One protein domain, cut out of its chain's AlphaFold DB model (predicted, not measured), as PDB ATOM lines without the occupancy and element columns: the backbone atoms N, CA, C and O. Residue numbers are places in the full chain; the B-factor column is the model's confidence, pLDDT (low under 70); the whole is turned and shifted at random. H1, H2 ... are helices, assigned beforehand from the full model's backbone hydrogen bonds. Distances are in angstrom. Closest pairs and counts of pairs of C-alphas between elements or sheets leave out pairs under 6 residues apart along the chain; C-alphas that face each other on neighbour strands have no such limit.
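What this domain is: This is residues 360 to 465 of the 467 residues of an uncharacterized protein of Candidatus Woesebacteria bacterium GW2011_GWB1_38_5 (UniProt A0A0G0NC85). Helix H6 lies at the core, side by side with the longest helix, H8, which runs the opposite way, while H5 crosses H8 and meets the first part of H6. The unnamed residues 360 to 372 and the short helices H1 to H4 wind in an arc partly round H6, and short H7 lies beyond the end of H6. The 106 printed residues include eight named helices, H1 to H8, and no named strand: all helix. The whole is compact, with a radius of gyration of the C-alphas of 12.8 A and spans of 34 by 30 by 26 A.

How they stand to each other: Start at H1, residues 373 to 376, and go on to H2, residues 379 to 382, and H3, residues 384 to 391. H2 and H3 touch only at the corner, with Lys 380 and His 387 closest, their C-alphas 5.3 A apart. After H4, residues 393 to 396, look at H5, residues 400 to 413: it is close to H3 but not clearly touching, the closest C-alphas, Leu 386 and Phe 406, being 6.4 A apart. H6, residues 420 to 433, touches H5 with residues 420 to 424 alone, at a steep tilt of 48 degrees. H7 is residues 441 to 444. H8, residues 448 to 464, touches H6 at 34.5 degrees, only just shallow, opposite ways; the closest C-alphas, Ala 425 and Thr 453, are 4.9 A apart. Every O i to N i+4 pair is within hydrogen-bond range in H3, H5 and H6, and 11 of 13 in H8; H1, H2, H4 and H7 are too short for one.

Where its parts are: Find C-alpha 373 at (90.300, 85.660, 127.465), where H1 begins. H5 spans 19.7 A, H6 19.8 A, and H8 25.0 A, ending at C-alpha 464 at (61.884, 92.070, 138.936).

The domain as a whole: The C-alphas farthest apart, Asp 374 and Glu 465, are 36.4 A apart. The printed part has no cut and no long link; residues 443 to 445 have pLDDT under 70.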
ATOM      1  N   PRO A 360      80.744  98.488 137.694       87.31
ATOM      2  CA  PRO A 360      80.692  98.496 136.223       87.31
ATOM      3  C   PRO A 360      81.528  97.398 135.525       87.31
ATOM      4  O   PRO A 360      81.771  97.492 134.322       87.31
ATOM      5  N   GLY A 361      81.987  96.382 136.259       93.25
ATOM      6  CA  GLY A 361      82.886  95.335 135.787       93.25
ATOM      7  C   GLY A 361      84.350  95.775 135.689       93.25
ATOM      8  O   GLY A 361      84.762  96.820 136.198       93.25
ATOM      9  N   ASP A 362      85.159  94.944 135.035       96.00
ATOM     10  CA  ASP A 362      86.581  95.204 134.826       96.00
ATOM     11  C   ASP A 362      86.798  96.302 133.778       96.00
ATOM     12  O   ASP A 362      86.067  96.374 132.783       96.00
ATOM     13  N   PRO A 363      87.827  97.149 133.951       93.81
ATOM     14  CA  PRO A 363      88.130  98.202 132.998       93.81
ATOM     15  C   PRO A 363      88.752  97.623 131.707       93.81
ATOM     16  O   PRO A 363      89.286  96.506 131.736       93.81
ATOM     17  N   PRO A 364      88.718  98.360 130.574       94.38
ATOM     18  CA  PRO A 364      89.162  97.862 129.267       94.38
ATOM     19  C   PRO A 364      90.569  97.262 129.235       94.38
ATOM     20  O   PRO A 364      90.831  96.317 128.488       94.38
ATOM     21  N   GLU A 365      91.468  97.772 130.074       96.12
ATOM     22  CA  GLU A 365      92.856  97.328 130.181       96.12
ATOM     23  C   GLU A 365      92.983  95.892 130.699       96.12
ATOM     24  O   GLU A 365      94.012  95.269 130.462       96.12
ATOM     25  N   LYS A 366      91.952  95.368 131.377       97.38
ATOM     26  CA  LYS A 366      91.909  94.000 131.917       97.38
ATOM     27  C   LYS A 366      91.093  93.023 131.072       97.38
ATOM     28  O   LYS A 366      90.934  91.859 131.445       97.38
ATOM     29  N   TRP A 367      90.484  93.474 129.973       96.75
ATOM     30  CA  TRP A 367      89.556  92.624 129.221       96.75
ATOM     31  C   TRP A 367      90.248  91.425 128.583       96.75
ATOM     32  O   TRP A 367      89.627  90.375 128.489       96.75
ATOM     33  N   ARG A 368      91.524  91.539 128.195       96.50
ATOM     34  CA  ARG A 368      92.293  90.414 127.633       96.50
ATOM     35  C   ARG A 368      92.462  89.267 128.625       96.50
ATOM     36  O   ARG A 368      92.475  88.112 128.216       96.50
ATOM     37  N   GLU A 369      92.562  89.577 129.909       96.94
ATOM     38  CA  GLU A 369      92.699  88.605 130.992       96.94
ATOM     39  C   GLU A 369      91.342  88.120 131.527       96.94
ATOM     40  O   GLU A 369      91.288  87.100 132.216       96.94
ATOM     41  N   THR A 370      90.258  88.838 131.219       96.12
ATOM     42  CA  THR A 370      88.898  88.587 131.722       96.12
ATOM     43  C   THR A 370      87.940  88.225 130.581       96.12
ATOM     44  O   THR A 370      87.908  87.074 130.154       96.12
ATOM     45  N   TYR A 371      87.169  89.179 130.056       96.88
ATOM     46  CA  TYR A 371      86.086  88.927 129.097       96.88
ATOM     47  C   TYR A 371      86.569  88.380 127.749       96.88
ATOM     48  O   TYR A 371      85.987  87.429 127.238       96.88
ATOM     49  N   ARG A 372      87.659  88.931 127.203       96.44
ATOM     50  CA  ARG A 372      88.287  88.541 125.924       96.44
ATOM     51  C   ARG A 372      89.265  87.376 126.059       96.44
ATOM     52  O   ARG A 372      89.971  87.071 125.099       96.44
ATOM     53  N   LYS A 373      89.359  86.754 127.236       95.56
ATOM     54  CA  LYS A 373      90.300  85.660 127.465       95.56
ATOM     55  C   LYS A 373      90.097  84.558 126.422       95.56
ATOM     56  O   LYS A 373      88.968  84.120 126.203       95.56
ATOM     57  N   ASP A 374      91.201  84.136 125.806       93.38
ATOM     58  CA  ASP A 374      91.243  83.098 124.772       93.38
ATOM     59  C   ASP A 374      90.237  83.353 123.629       93.38
ATOM     60  O   ASP A 374      89.542  82.440 123.197       93.38
ATOM     61  N   ASP A 375      90.107  84.610 123.185       93.00
ATOM     62  CA  ASP A 375      89.134  85.045 122.170       93.00
ATOM     63  C   ASP A 375      87.694  84.627 122.510       93.00
ATOM     64  O   ASP A 375      86.949  84.124 121.672       93.00
ATOM     65  N   TYR A 376      87.304  84.839 123.772       96.44
ATOM     66  CA  TYR A 376      86.004  84.460 124.335       96.44
ATOM     67  C   TYR A 376      85.761  82.943 124.451       96.44
ATOM     68  O   TYR A 376      84.647  82.535 124.793       96.44
ATOM     69  N   ALA A 377      86.770  82.087 124.242       95.44
ATOM     70  CA  ALA A 377      86.593  80.631 124.239       95.44
ATOM     71  C   ALA A 377      86.030  80.064 125.553       95.44
ATOM     72  O   ALA A 377      85.342  79.046 125.520       95.44
ATOM     73  N   TRP A 378      86.239  80.735 126.692       95.62
ATOM     74  CA  TRP A 378      85.655  80.341 127.982       95.62
ATOM     75  C   TRP A 378      84.116  80.303 127.962       95.62
ATOM     76  O   TRP A 378      83.505  79.543 128.710       95.62
ATOM     77  N   ILE A 379      83.461  81.065 127.075       96.94
ATOM     78  CA  ILE A 379      81.999  81.027 126.908       96.94
ATOM     79  C   ILE A 379      81.549  79.650 126.408       96.94
ATOM     80  O   ILE A 379      80.443  79.214 126.728       96.94
ATOM     81  N   LYS A 380      82.403  78.923 125.676       95.62
ATOM     82  CA  LYS A 380      82.101  77.569 125.194       95.62
ATOM     83  C   LYS A 380      81.855  76.592 126.343       95.62
ATOM     84  O   LYS A 380      81.000  75.718 126.195       95.62
ATOM     85  N   ASP A 381      82.555  76.778 127.462       94.56
ATOM     86  CA  ASP A 381      82.414  75.956 128.668       94.56
ATOM     87  C   ASP A 381      81.078  76.211 129.381       94.56
ATOM     88  O   ASP A 381      80.556  75.320 130.048       94.56
ATOM     89  N   ILE A 382      80.489  77.400 129.203       95.06
ATOM     90  CA  ILE A 382      79.125  77.704 129.653       95.06
ATOM     91  C   ILE A 382      78.114  77.134 128.663       95.06
ATOM     92  O   ILE A 382      77.193  76.411 129.039       95.06
ATOM     93  N   ASN A 383      78.250  77.506 127.389       95.44
ATOM     94  CA  ASN A 383      77.324  77.126 126.336       95.44
ATOM     95  C   ASN A 383      77.957  77.356 124.954       95.44
ATOM     96  O   ASN A 383      78.232  78.489 124.552       95.44
ATOM     97  N   THR A 384      78.122  76.283 124.177       95.06
ATOM     98  CA  THR A 384      78.709  76.362 122.827       95.06
ATOM     99  C   THR A 384      77.912  77.279 121.890       95.06
ATOM    100  O   THR A 384      78.515  78.024 121.121       95.06
ATOM    101  N   HIS A 385      76.581  77.314 122.001       94.56
ATOM    102  CA  HIS A 385      75.744  78.187 121.176       94.56
ATOM    103  C   HIS A 385      75.920  79.676 121.520       94.56
ATOM    104  O   HIS A 385      75.850  80.527 120.637       94.56
ATOM    105  N   LEU A 386      76.203  80.024 122.783       95.75
ATOM    106  CA  LEU A 386      76.541  81.410 123.138       95.75
ATOM    107  C   LEU A 386      77.855  81.846 122.502       95.75
ATOM    108  O   LEU A 386      77.948  82.955 121.982       95.75
ATOM    109  N   HIS A 387      78.857  80.968 122.515       96.25
ATOM    110  CA  HIS A 387      80.133  81.251 121.875       96.25
ATOM    111  C   HIS A 387      79.950  81.481 120.366       96.25
ATOM    112  O   HIS A 387      80.475  82.449 119.825       96.25
ATOM    113  N   GLU A 388      79.128  80.669 119.691       94.38
ATOM    114  CA  GLU A 388      78.761  80.900 118.284       94.38
ATOM    115  C   GLU A 388      78.117  82.275 118.059       94.38
ATOM    116  O   GLU A 388      78.447  82.939 117.072       94.38
ATOM    117  N   LYS A 389      77.245  82.730 118.973       95.38
ATOM    118  CA  LYS A 389      76.658  84.079 118.909       95.38
ATOM    119  C   LYS A 389      77.706  85.175 119.062       95.38
ATOM    120  O   LYS A 389      77.611  86.164 118.351       95.38
ATOM    121  N   VAL A 390      78.707  85.010 119.929       96.56
ATOM    122  CA  VAL A 390      79.807  85.984 120.067       96.56
ATOM    123  C   VAL A 390      80.662  86.022 118.807       96.56
ATOM    124  O   VAL A 390      80.908  87.097 118.270       96.56
ATOM    125  N   MET A 391      81.041  84.865 118.264       95.00
ATOM    126  CA  MET A 391      81.840  84.811 117.033       95.00
ATOM    127  C   MET A 391      81.091  85.363 115.811       95.00
ATOM    128  O   MET A 391      81.722  85.809 114.854       95.00
ATOM    129  N   ASN A 392      79.756  85.387 115.863       95.00
ATOM    130  CA  ASN A 392      78.873  85.970 114.854       95.00
ATOM    131  C   ASN A 392      78.041  87.129 115.436       95.00
ATOM    132  O   ASN A 392      76.854  87.266 115.127       95.00
ATOM    133  N   ALA A 393      78.656  87.967 116.282       95.62
ATOM    134  CA  ALA A 393      77.942  88.984 117.061       95.62
ATOM    135  C   ALA A 393      77.112  89.948 116.199       95.62
ATOM    136  O   ALA A 393      76.104  90.478 116.661       95.62
ATOM    137  N   ASN A 394      77.484  90.158 114.937       94.75
ATOM    138  CA  ASN A 394      76.698  90.924 113.979       94.75
ATOM    139  C   ASN A 394      76.005  89.981 112.970       94.75
ATOM    140  O   ASN A 394      76.711  89.334 112.198       94.75
ATOM    141  N   PRO A 395      74.659  89.913 112.906       92.19
ATOM    142  CA  PRO A 395      73.698  90.766 113.600       92.19
ATOM    143  C   PRO A 395      73.176  90.216 114.940       92.19
ATOM    144  O   PRO A 395      72.304  90.860 115.521       92.19
ATOM    145  N   LEU A 396      73.642  89.048 115.397       94.56
ATOM    146  CA  LEU A 396      72.990  88.282 116.468       94.56
ATOM    147  C   LEU A 396      72.911  89.058 117.789       94.56
ATOM    148  O   LEU A 396      71.828  89.288 118.303       94.56
ATOM    149  N   LEU A 397      74.012  89.618 118.286       94.81
ATOM    150  CA  LEU A 397      74.026  90.439 119.506       94.81
ATOM    151  C   LEU A 397      73.537  91.879 119.265       94.81
ATOM    152  O   LEU A 397      74.012  92.829 119.871       94.81
ATOM    153  N   LEU A 398      72.588  92.052 118.353       91.56
ATOM    154  CA  LEU A 398      71.799  93.272 118.173       91.56
ATOM    155  C   LEU A 398      70.300  92.968 118.116       91.56
ATOM    156  O   LEU A 398      69.504  93.907 118.098       91.56
ATOM    157  N   GLN A 399      69.922  91.689 118.022       91.19
ATOM    158  CA  GLN A 399      68.530  91.265 118.022       91.19
ATOM    159  C   GLN A 399      68.065  91.060 119.467       91.19
ATOM    160  O   GLN A 399      68.799  90.447 120.248       91.19
ATOM    161  N   PRO A 400      66.868  91.533 119.847       90.81
ATOM    162  CA  PRO A 400      66.415  91.423 121.230       90.81
ATOM    163  C   PRO A 400      66.329  89.973 121.736       90.81
ATOM    164  O   PRO A 400      66.765  89.714 122.854       90.81
ATOM    165  N   ASP A 401      65.860  89.018 120.920       90.88
ATOM    166  CA  ASP A 401      65.794  87.589 121.286       90.88
ATOM    167  C   ASP A 401      67.171  87.009 121.647       90.88
ATOM    168  O   ASP A 401      67.353  86.371 122.689       90.88
ATOM    169  N   ASP A 402      68.165  87.265 120.795       94.50
ATOM    170  CA  ASP A 402      69.536  86.797 120.981       94.50
ATOM    171  C   ASP A 402      70.202  87.456 122.192       94.50
ATOM    172  O   ASP A 402      70.904  86.785 122.953       94.50
ATOM    173  N   LEU A 403      69.957  88.754 122.399       95.50
ATOM    174  CA  LEU A 403      70.425  89.490 123.571       95.50
ATOM    175  C   LEU A 403      69.798  88.951 124.855       95.50
ATOM    176  O   LEU A 403      70.513  88.733 125.834       95.50
ATOM    177  N   ASN A 404      68.488  88.697 124.845       94.62
ATOM    178  CA  ASN A 404      67.757  88.155 125.984       94.62
ATOM    179  C   ASN A 404      68.318  86.787 126.379       94.62
ATOM    180  O   ASN A 404      68.661  86.575 127.544       94.62
ATOM    181  N   TYR A 405      68.496  85.894 125.400       95.06
ATOM    182  CA  TYR A 405      69.117  84.590 125.620       95.06
ATOM    183  C   TYR A 405      70.551  84.720 126.150       95.06
ATOM    184  O   TYR A 405      70.901  84.065 127.135       95.06
ATOM    185  N   PHE A 406      71.373  85.578 125.539       97.50
ATOM    186  CA  PHE A 406      72.773  85.754 125.924       97.50
ATOM    187  C   PHE A 406      72.920  86.273 127.356       97.50
ATOM    188  O   PHE A 406      73.577  85.637 128.182       97.50
ATOM    189  N   ILE A 407      72.271  87.395 127.672       97.56
ATOM    190  CA  ILE A 407      72.386  88.060 128.973       97.56
ATOM    191  C   ILE A 407      71.832  87.173 130.090       97.56
ATOM    192  O   ILE A 407      72.503  87.005 131.107       97.56
ATOM    193  N   ASN A 408      70.661  86.553 129.901       96.94
ATOM    194  CA  ASN A 408      70.086  85.674 130.922       96.94
ATOM    195  C   ASN A 408      70.952  84.436 131.175       96.94
ATOM    196  O   ASN A 408      71.176  84.085 132.330       96.94
ATOM    197  N   THR A 409      71.485  83.808 130.123       97.44
ATOM    198  CA  THR A 409      72.296  82.592 130.285       97.44
ATOM    199  C   THR A 409      73.624  82.884 130.988       97.44
ATOM    200  O   THR A 409      74.024  82.120 131.865       97.44
ATOM    201  N   ILE A 410      74.300  83.992 130.657       97.94
ATOM    202  CA  ILE A 410      75.529  84.396 131.362       97.94
ATOM    203  C   ILE A 410      75.224  84.769 132.818       97.94
ATOM    204  O   ILE A 410      75.950  84.345 133.715       97.94
ATOM    205  N   TYR A 411      74.137  85.505 133.068       97.69
ATOM    206  CA  TYR A 411      73.716  85.867 134.423       97.69
ATOM    207  C   TYR A 411      73.488  84.642 135.309       97.69
ATOM    208  O   TYR A 411      74.020  84.576 136.418       97.69
ATOM    209  N   ASP A 412      72.766  83.642 134.803       97.44
ATOM    210  CA  ASP A 412      72.510  82.404 135.540       97.44
ATOM    211  C   ASP A 412      73.800  81.583 135.737       97.44
ATOM    212  O   ASP A 412      74.048  81.079 136.835       97.44
ATOM    213  N   ALA A 413      74.676  81.512 134.727       96.81
ATOM    214  CA  ALA A 413      75.969  80.826 134.827       96.81
ATOM    215  C   ALA A 413      76.930  81.481 135.837       96.81
ATOM    216  O   ALA A 413      77.757  80.799 136.442       96.81
ATOM    217  N   TRP A 414      76.804  82.790 136.057       95.81
ATOM    218  CA  TRP A 414      77.532  83.541 137.085       95.81
ATOM    219  C   TRP A 414      76.803  83.584 138.437       95.81
ATOM    220  O   TRP A 414      77.152  84.369 139.319       95.81
ATOM    221  N   GLY A 415      75.813  82.708 138.631       95.12
ATOM    222  CA  GLY A 415      75.141  82.495 139.912       95.12
ATOM    223  C   GLY A 415      74.011  83.477 140.214       95.12
ATOM    224  O   GLY A 415      73.582  83.547 141.364       95.12
ATOM    225  N   ALA A 416      73.537  84.228 139.214       95.19
ATOM    226  CA  ALA A 416      72.402  85.146 139.310       95.19
ATOM    227  C   ALA A 416      72.523  86.176 140.453       95.19
ATOM    228  O   ALA A 416      71.557  86.487 141.151       95.19
ATOM    229  N   GLN A 417      73.732  86.702 140.666       93.81
ATOM    230  CA  GLN A 417      74.002  87.731 141.675       93.81
ATOM    231  C   GLN A 417      73.931  89.127 141.058       93.81
ATOM    232  O   GLN A 417      74.401  89.334 139.942       93.81
ATOM    233  N   LEU A 418      73.396  90.115 141.782       94.00
ATOM    234  CA  LEU A 418      73.296  91.501 141.291       94.00
ATOM    235  C   LEU A 418      74.650  92.092 140.871       94.00
ATOM    236  O   LEU A 418      74.713  92.787 139.862       94.00
ATOM    237  N   SER A 419      75.721  91.756 141.591       90.06
ATOM    238  CA  SER A 419      77.096  92.167 141.280       90.06
ATOM    239  C   SER A 419      77.549  91.751 139.879       90.06
ATOM    240  O   SER A 419      78.323  92.444 139.226       90.06
ATOM    241  N   SER A 420      77.014  90.645 139.352       94.88
ATOM    242  CA  SER A 420      77.346  90.176 138.005       94.88
ATOM    243  C   SER A 420      76.772  91.064 136.892       94.88
ATOM    244  O   SER A 420      77.281  91.031 135.775       94.88
ATOM    245  N   ALA A 421      75.767  91.904 137.172       96.25
ATOM    246  CA  ALA A 421      75.106  92.719 136.151       96.25
ATOM    247  C   ALA A 421      76.075  93.696 135.468       96.25
ATOM    248  O   ALA A 421      76.105  93.783 134.241       96.25
ATOM    249  N   GLY A 422      76.915  94.398 136.231       95.69
ATOM    250  CA  GLY A 422      77.895  95.301 135.629       95.69
ATOM    251  C   GLY A 422      79.031  94.565 134.912       95.69
ATOM    252  O   GLY A 422      79.469  95.017 133.856       95.69
ATOM    253  N   HIS A 423      79.417  93.371 135.374       97.44
ATOM    254  CA  HIS A 423      80.329  92.492 134.630       97.44
ATOM    255  C   HIS A 423      79.733  92.027 133.288       97.44
ATOM    256  O   HIS A 423      80.452  91.961 132.291       97.44
ATOM    257  N   ILE A 424      78.425  91.755 133.218       98.06
ATOM    258  CA  ILE A 424      77.745  91.408 131.957       98.06
ATOM    259  C   ILE A 424      77.722  92.612 131.021       98.06
ATOM    260  O   ILE A 424      78.039  92.472 129.841       98.06
ATOM    261  N   ALA A 425      77.416  93.803 131.540       96.94
ATOM    262  CA  ALA A 425      77.491  95.030 130.754       96.94
ATOM    263  C   ALA A 425      78.918  95.266 130.218       96.94
ATOM    264  O   ALA A 425      79.082  95.651 129.060       96.94
ATOM    265  N   ALA A 426      79.956  94.979 131.010       96.75
ATOM    266  CA  ALA A 426      81.349  95.075 130.581       96.75
ATOM    267  C   ALA A 426      81.722  94.033 129.508       96.75
ATOM    268  O   ALA A 426      82.363  94.396 128.522       96.75
ATOM    269  N   LEU A 427      81.261  92.783 129.635       97.94
ATOM    270  CA  LEU A 427      81.404  91.745 128.605       97.94
ATOM    271  C   LEU A 427      80.714  92.152 127.294       97.94
ATOM    272  O   LEU A 427      81.314  92.107 126.223       97.94
ATOM    273  N   MET A 428      79.464  92.607 127.363       97.31
ATOM    274  CA  MET A 428      78.729  93.085 126.187       97.31
ATOM    275  C   MET A 428      79.448  94.266 125.529       97.31
ATOM    276  O   MET A 428      79.602  94.318 124.308       97.31
ATOM    277  N   ARG A 429      79.949  95.204 126.338       95.50
ATOM    278  CA  ARG A 429      80.742  96.333 125.854       95.50
ATOM    279  C   ARG A 429      82.027  95.867 125.166       95.50
ATOM    280  O   ARG A 429      82.343  96.407 124.107       95.50
ATOM    281  N   SER A 430      82.748  94.888 125.720       96.44
ATOM    282  CA  SER A 430      83.991  94.393 125.115       96.44
ATOM    283  C   SER A 430      83.752  93.820 123.719       96.44
ATOM    284  O   SER A 430      84.550  94.084 122.818       96.44
ATOM    285  N   ILE A 431      82.624  93.130 123.528       96.44
ATOM    286  CA  ILE A 431      82.183  92.589 122.236       96.44
ATOM    287  C   ILE A 431      81.830  93.720 121.254       96.44
ATOM    288  O   ILE A 431      82.235  93.687 120.091       96.44
ATOM    289  N   TYR A 432      81.109  94.754 121.695       94.69
ATOM    290  CA  TYR A 432      80.742  95.889 120.834       94.69
ATOM    291  C   TYR A 432      81.915  96.794 120.450       94.69
ATOM    292  O   TYR A 432      81.855  97.469 119.420       94.69
ATOM    293  N   GLU A 433      82.969  96.831 121.263       93.00
ATOM    294  CA  GLU A 433      84.213  97.535 120.939       93.00
ATOM    295  C   GLU A 433      85.162  96.699 120.062       93.00
ATOM    296  O   GLU A 433      86.071  97.262 119.451       93.00
ATOM    297  N   ASP A 434      84.942  95.387 119.953       92.94
ATOM    298  CA  ASP A 434      85.662  94.526 119.014       92.94
ATOM    299  C   ASP A 434      85.106  94.632 117.589       92.94
ATOM    300  O   ASP A 434      84.003  95.119 117.335       92.94
ATOM    301  N   ASN A 435      85.893  94.182 116.612       88.69
ATOM    302  CA  ASN A 435      85.541  94.325 115.206       88.69
ATOM    303  C   ASN A 435      84.717  93.140 114.683       88.69
ATOM    304  O   ASN A 435      85.259  92.223 114.072       88.69
ATOM    305  N   PHE A 436      83.395  93.226 114.823       91.81
ATOM    306  CA  PHE A 436      82.435  92.333 114.153       91.81
ATOM    307  C   PHE A 436      81.715  93.029 112.983       91.81
ATOM    308  O   PHE A 436      80.561  92.744 112.659       91.81
ATOM    309  N   GLY A 437      82.366  94.011 112.349       91.19
ATOM    310  CA  GLY A 437      81.784  94.722 111.207       91.19
ATOM    311  C   GLY A 437      80.638  95.676 111.573       91.19
ATOM    312  O   GLY A 437      79.743  95.907 110.764       91.19
ATOM    313  N   TRP A 438      80.658  96.268 112.773       88.81
ATOM    314  CA  TRP A 438      79.639  97.228 113.239       88.81
ATOM    315  C   TRP A 438      79.571  98.531 112.420       88.81
ATOM    316  O   TRP A 438      78.627  99.322 112.548       88.81
ATOM    317  N   GLY A 439      80.600  98.804 111.612       86.38
ATOM    318  CA  GLY A 439      80.777 100.068 110.910       86.38
ATOM    319  C   GLY A 439      80.911 101.232 111.895       86.38
ATOM    320  O   GLY A 439      81.735 101.210 112.798       86.38
ATOM    321  N   SER A 440      80.083 102.263 111.727       79.69
ATOM    322  CA  SER A 440      80.093 103.465 112.579       79.69
ATOM    323  C   SER A 440      78.952 103.526 113.599       79.69
ATOM    324  O   SER A 440      78.628 104.610 114.085       79.69
ATOM    325  N   ARG A 441      78.311 102.386 113.903       83.62
ATOM    326  CA  ARG A 441      77.181 102.325 114.846       83.62
ATOM    327  C   ARG A 441      77.565 102.906 116.213       83.62
ATOM    328  O   ARG A 441      76.973 103.892 116.634       83.62
ATOM    329  N   PHE A 442      78.615 102.371 116.833       85.50
ATOM    330  CA  PHE A 442      79.035 102.740 118.193       85.50
ATOM    331  C   PHE A 442      80.027 103.914 118.276       85.50
ATOM    332  O   PHE A 442      80.595 104.160 119.336       85.50
ATOM    333  N   SER A 443      80.274 104.623 117.168       68.88
ATOM    334  CA  SER A 443      81.256 105.719 117.111       68.88
ATOM    335  C   SER A 443      80.675 107.086 116.744       68.88
ATOM    336  O   SER A 443      81.368 108.091 116.886       68.88
ATOM    337  N   ARG A 444      79.421 107.164 116.266       63.91
ATOM    338  CA  ARG A 444      78.834 108.424 115.765       63.91
ATOM    339  C   ARG A 444      77.686 108.975 116.611       63.91
ATOM    340  O   ARG A 444      77.636 110.180 116.848       63.91
ATOM    341  N   HIS A 445      76.735 108.125 116.987       59.50
ATOM    342  CA  HIS A 445      75.489 108.539 117.653       59.50
ATOM    343  C   HIS A 445      75.115 107.664 118.845       59.50
ATOM    344  O   HIS A 445      74.360 108.115 119.699       59.50
ATOM    345  N   ASP A 446      75.664 106.454 118.904       72.31
ATOM    346  CA  ASP A 446      75.487 105.523 120.004       72.31
ATOM    347  C   ASP A 446      76.854 105.272 120.644       72.31
ATOM    348  O   ASP A 446      77.892 105.395 119.992       72.31
ATOM    349  N   SER A 447      76.853 104.919 121.925       86.06
ATOM    350  CA  SER A 447      78.042 104.474 122.648       86.06
ATOM    351  C   SER A 447      77.919 102.975 122.893       86.06
ATOM    352  O   SER A 447      76.877 102.534 123.376       86.06
ATOM    353  N   ALA A 448      78.973 102.203 122.604       91.00
ATOM    354  CA  ALA A 448      79.037 100.779 122.959       91.00
ATOM    355  C   ALA A 448      78.730 100.561 124.451       91.00
ATOM    356  O   ALA A 448      77.992  99.648 124.807       91.00
ATOM    357  N   THR A 449      79.228 101.456 125.311       90.06
ATOM    358  CA  THR A 449      78.951 101.464 126.751       90.06
ATOM    359  C   THR A 449      77.470 101.673 127.039       90.06
ATOM    360  O   THR A 449      76.866 100.839 127.699       90.06
ATOM    361  N   ALA A 450      76.866 102.742 126.504       88.94
ATOM    362  CA  ALA A 450      75.445 103.017 126.725       88.94
ATOM    363  C   ALA A 450      74.564 101.866 126.230       88.94
ATOM    364  O   ALA A 450      73.636 101.463 126.920       88.94
ATOM    365  N   HIS A 451      74.888 101.302 125.065       92.44
ATOM    366  CA  HIS A 451      74.148 100.196 124.471       92.44
ATOM    367  C   HIS A 451      74.229  98.922 125.324       92.44
ATOM    368  O   HIS A 451      73.205  98.300 125.594       92.44
ATOM    369  N   ALA A 452      75.429  98.553 125.783       94.81
ATOM    370  CA  ALA A 452      75.646  97.385 126.631       94.81
ATOM    371  C   ALA A 452      74.966  97.512 127.999       94.81
ATOM    372  O   ALA A 452      74.240  96.605 128.412       94.81
ATOM    373  N   THR A 453      75.157  98.645 128.681       93.88
ATOM    374  CA  THR A 453      74.538  98.908 129.986       93.88
ATOM    375  C   THR A 453      73.017  98.927 129.875       93.88
ATOM    376  O   THR A 453      72.342  98.314 130.697       93.88
ATOM    377  N   ALA A 454      72.474  99.573 128.839       93.88
ATOM    378  CA  ALA A 454      71.039  99.635 128.594       93.88
ATOM    379  C   ALA A 454      70.423  98.252 128.382       93.88
ATOM    380  O   ALA A 454      69.500  97.898 129.102       93.88
ATOM    381  N   TRP A 455      70.940  97.444 127.451       95.94
ATOM    382  CA  TRP A 455      70.382  96.109 127.206       95.94
ATOM    383  C   TRP A 455      70.505  95.180 128.409       95.94
ATOM    384  O   TRP A 455      69.586  94.411 128.679       95.94
ATOM    385  N   THR A 456      71.599  95.288 129.165       96.94
ATOM    386  CA  THR A 456      71.757  94.536 130.415       96.94
ATOM    387  C   THR A 456      70.708  94.959 131.447       96.94
ATOM    388  O   THR A 456      70.089  94.097 132.067       96.94
ATOM    389  N   ALA A 457      70.455  96.266 131.594       96.06
ATOM    390  CA  ALA A 457      69.418  96.793 132.479       96.06
ATOM    391  C   ALA A 457      68.012  96.358 132.050       96.06
ATOM    392  O   ALA A 457      67.266  95.863 132.885       96.06
ATOM    393  N   ILE A 458      67.677  96.495 130.761       95.69
ATOM    394  CA  ILE A 458      66.398  96.075 130.170       95.69
ATOM    395  C   ILE A 458      66.154  94.599 130.516       95.69
ATOM    396  O   ILE A 458      65.258  94.271 131.288       95.69
ATOM    397  N   ILE A 459      67.023  93.706 130.041       96.19
ATOM    398  CA  ILE A 459      66.795  92.257 130.122       96.19
ATOM    399  C   ILE A 459      66.804  91.740 131.563       96.19
ATOM    400  O   ILE A 459      65.932  90.954 131.935       96.19
ATOM    401  N   LEU A 460      67.764  92.162 132.394       96.69
ATOM    402  CA  LEU A 460      67.804  91.711 133.790       96.69
ATOM    403  C   LEU A 460      66.709  92.366 134.636       96.69
ATOM    404  O   LEU A 460      66.227  91.746 135.584       96.69
ATOM    405  N   GLY A 461      66.279  93.583 134.293       95.56
ATOM    406  CA  GLY A 461      65.197  94.285 134.979       95.56
ATOM    407  C   GLY A 461      63.857  93.563 134.864       95.56
ATOM    408  O   GLY A 461      63.097  93.541 135.834       95.56
ATOM    409  N   GLN A 462      63.622  92.855 133.754       93.50
ATOM    410  CA  GLN A 462      62.450  91.989 133.572       93.50
ATOM    411  C   GLN A 462      62.302  90.918 134.666       93.50
ATOM    412  O   GLN A 462      61.204  90.459 134.963       93.50
ATOM    413  N   ARG A 463      63.391  90.511 135.323       93.31
ATOM    414  CA  ARG A 463      63.323  89.517 136.409       93.31
ATOM    415  C   ARG A 463      62.662  90.056 137.685       93.31
ATOM    416  O   ARG A 463      62.322  89.265 138.562       93.31
ATOM    417  N   PHE A 464      62.467  91.373 137.783       94.12
ATOM    418  CA  PHE A 464      61.884  92.070 138.936       94.12
ATOM    419  C   PHE A 464      60.429  92.501 138.710       94.12
ATOM    420  O   PHE A 464      59.910  93.364 139.426       94.12
ATOM    421  N   GLU A 465      59.762  91.917 137.717       91.69
ATOM    422  CA  GLU A 465      58.326  92.078 137.523       91.69
ATOM    423  C   GLU A 465      57.553  91.659 138.783       91.69
ATOM    424  O   GLU A 465      57.870  90.667 139.451       91.69
TER     425      GLU A 465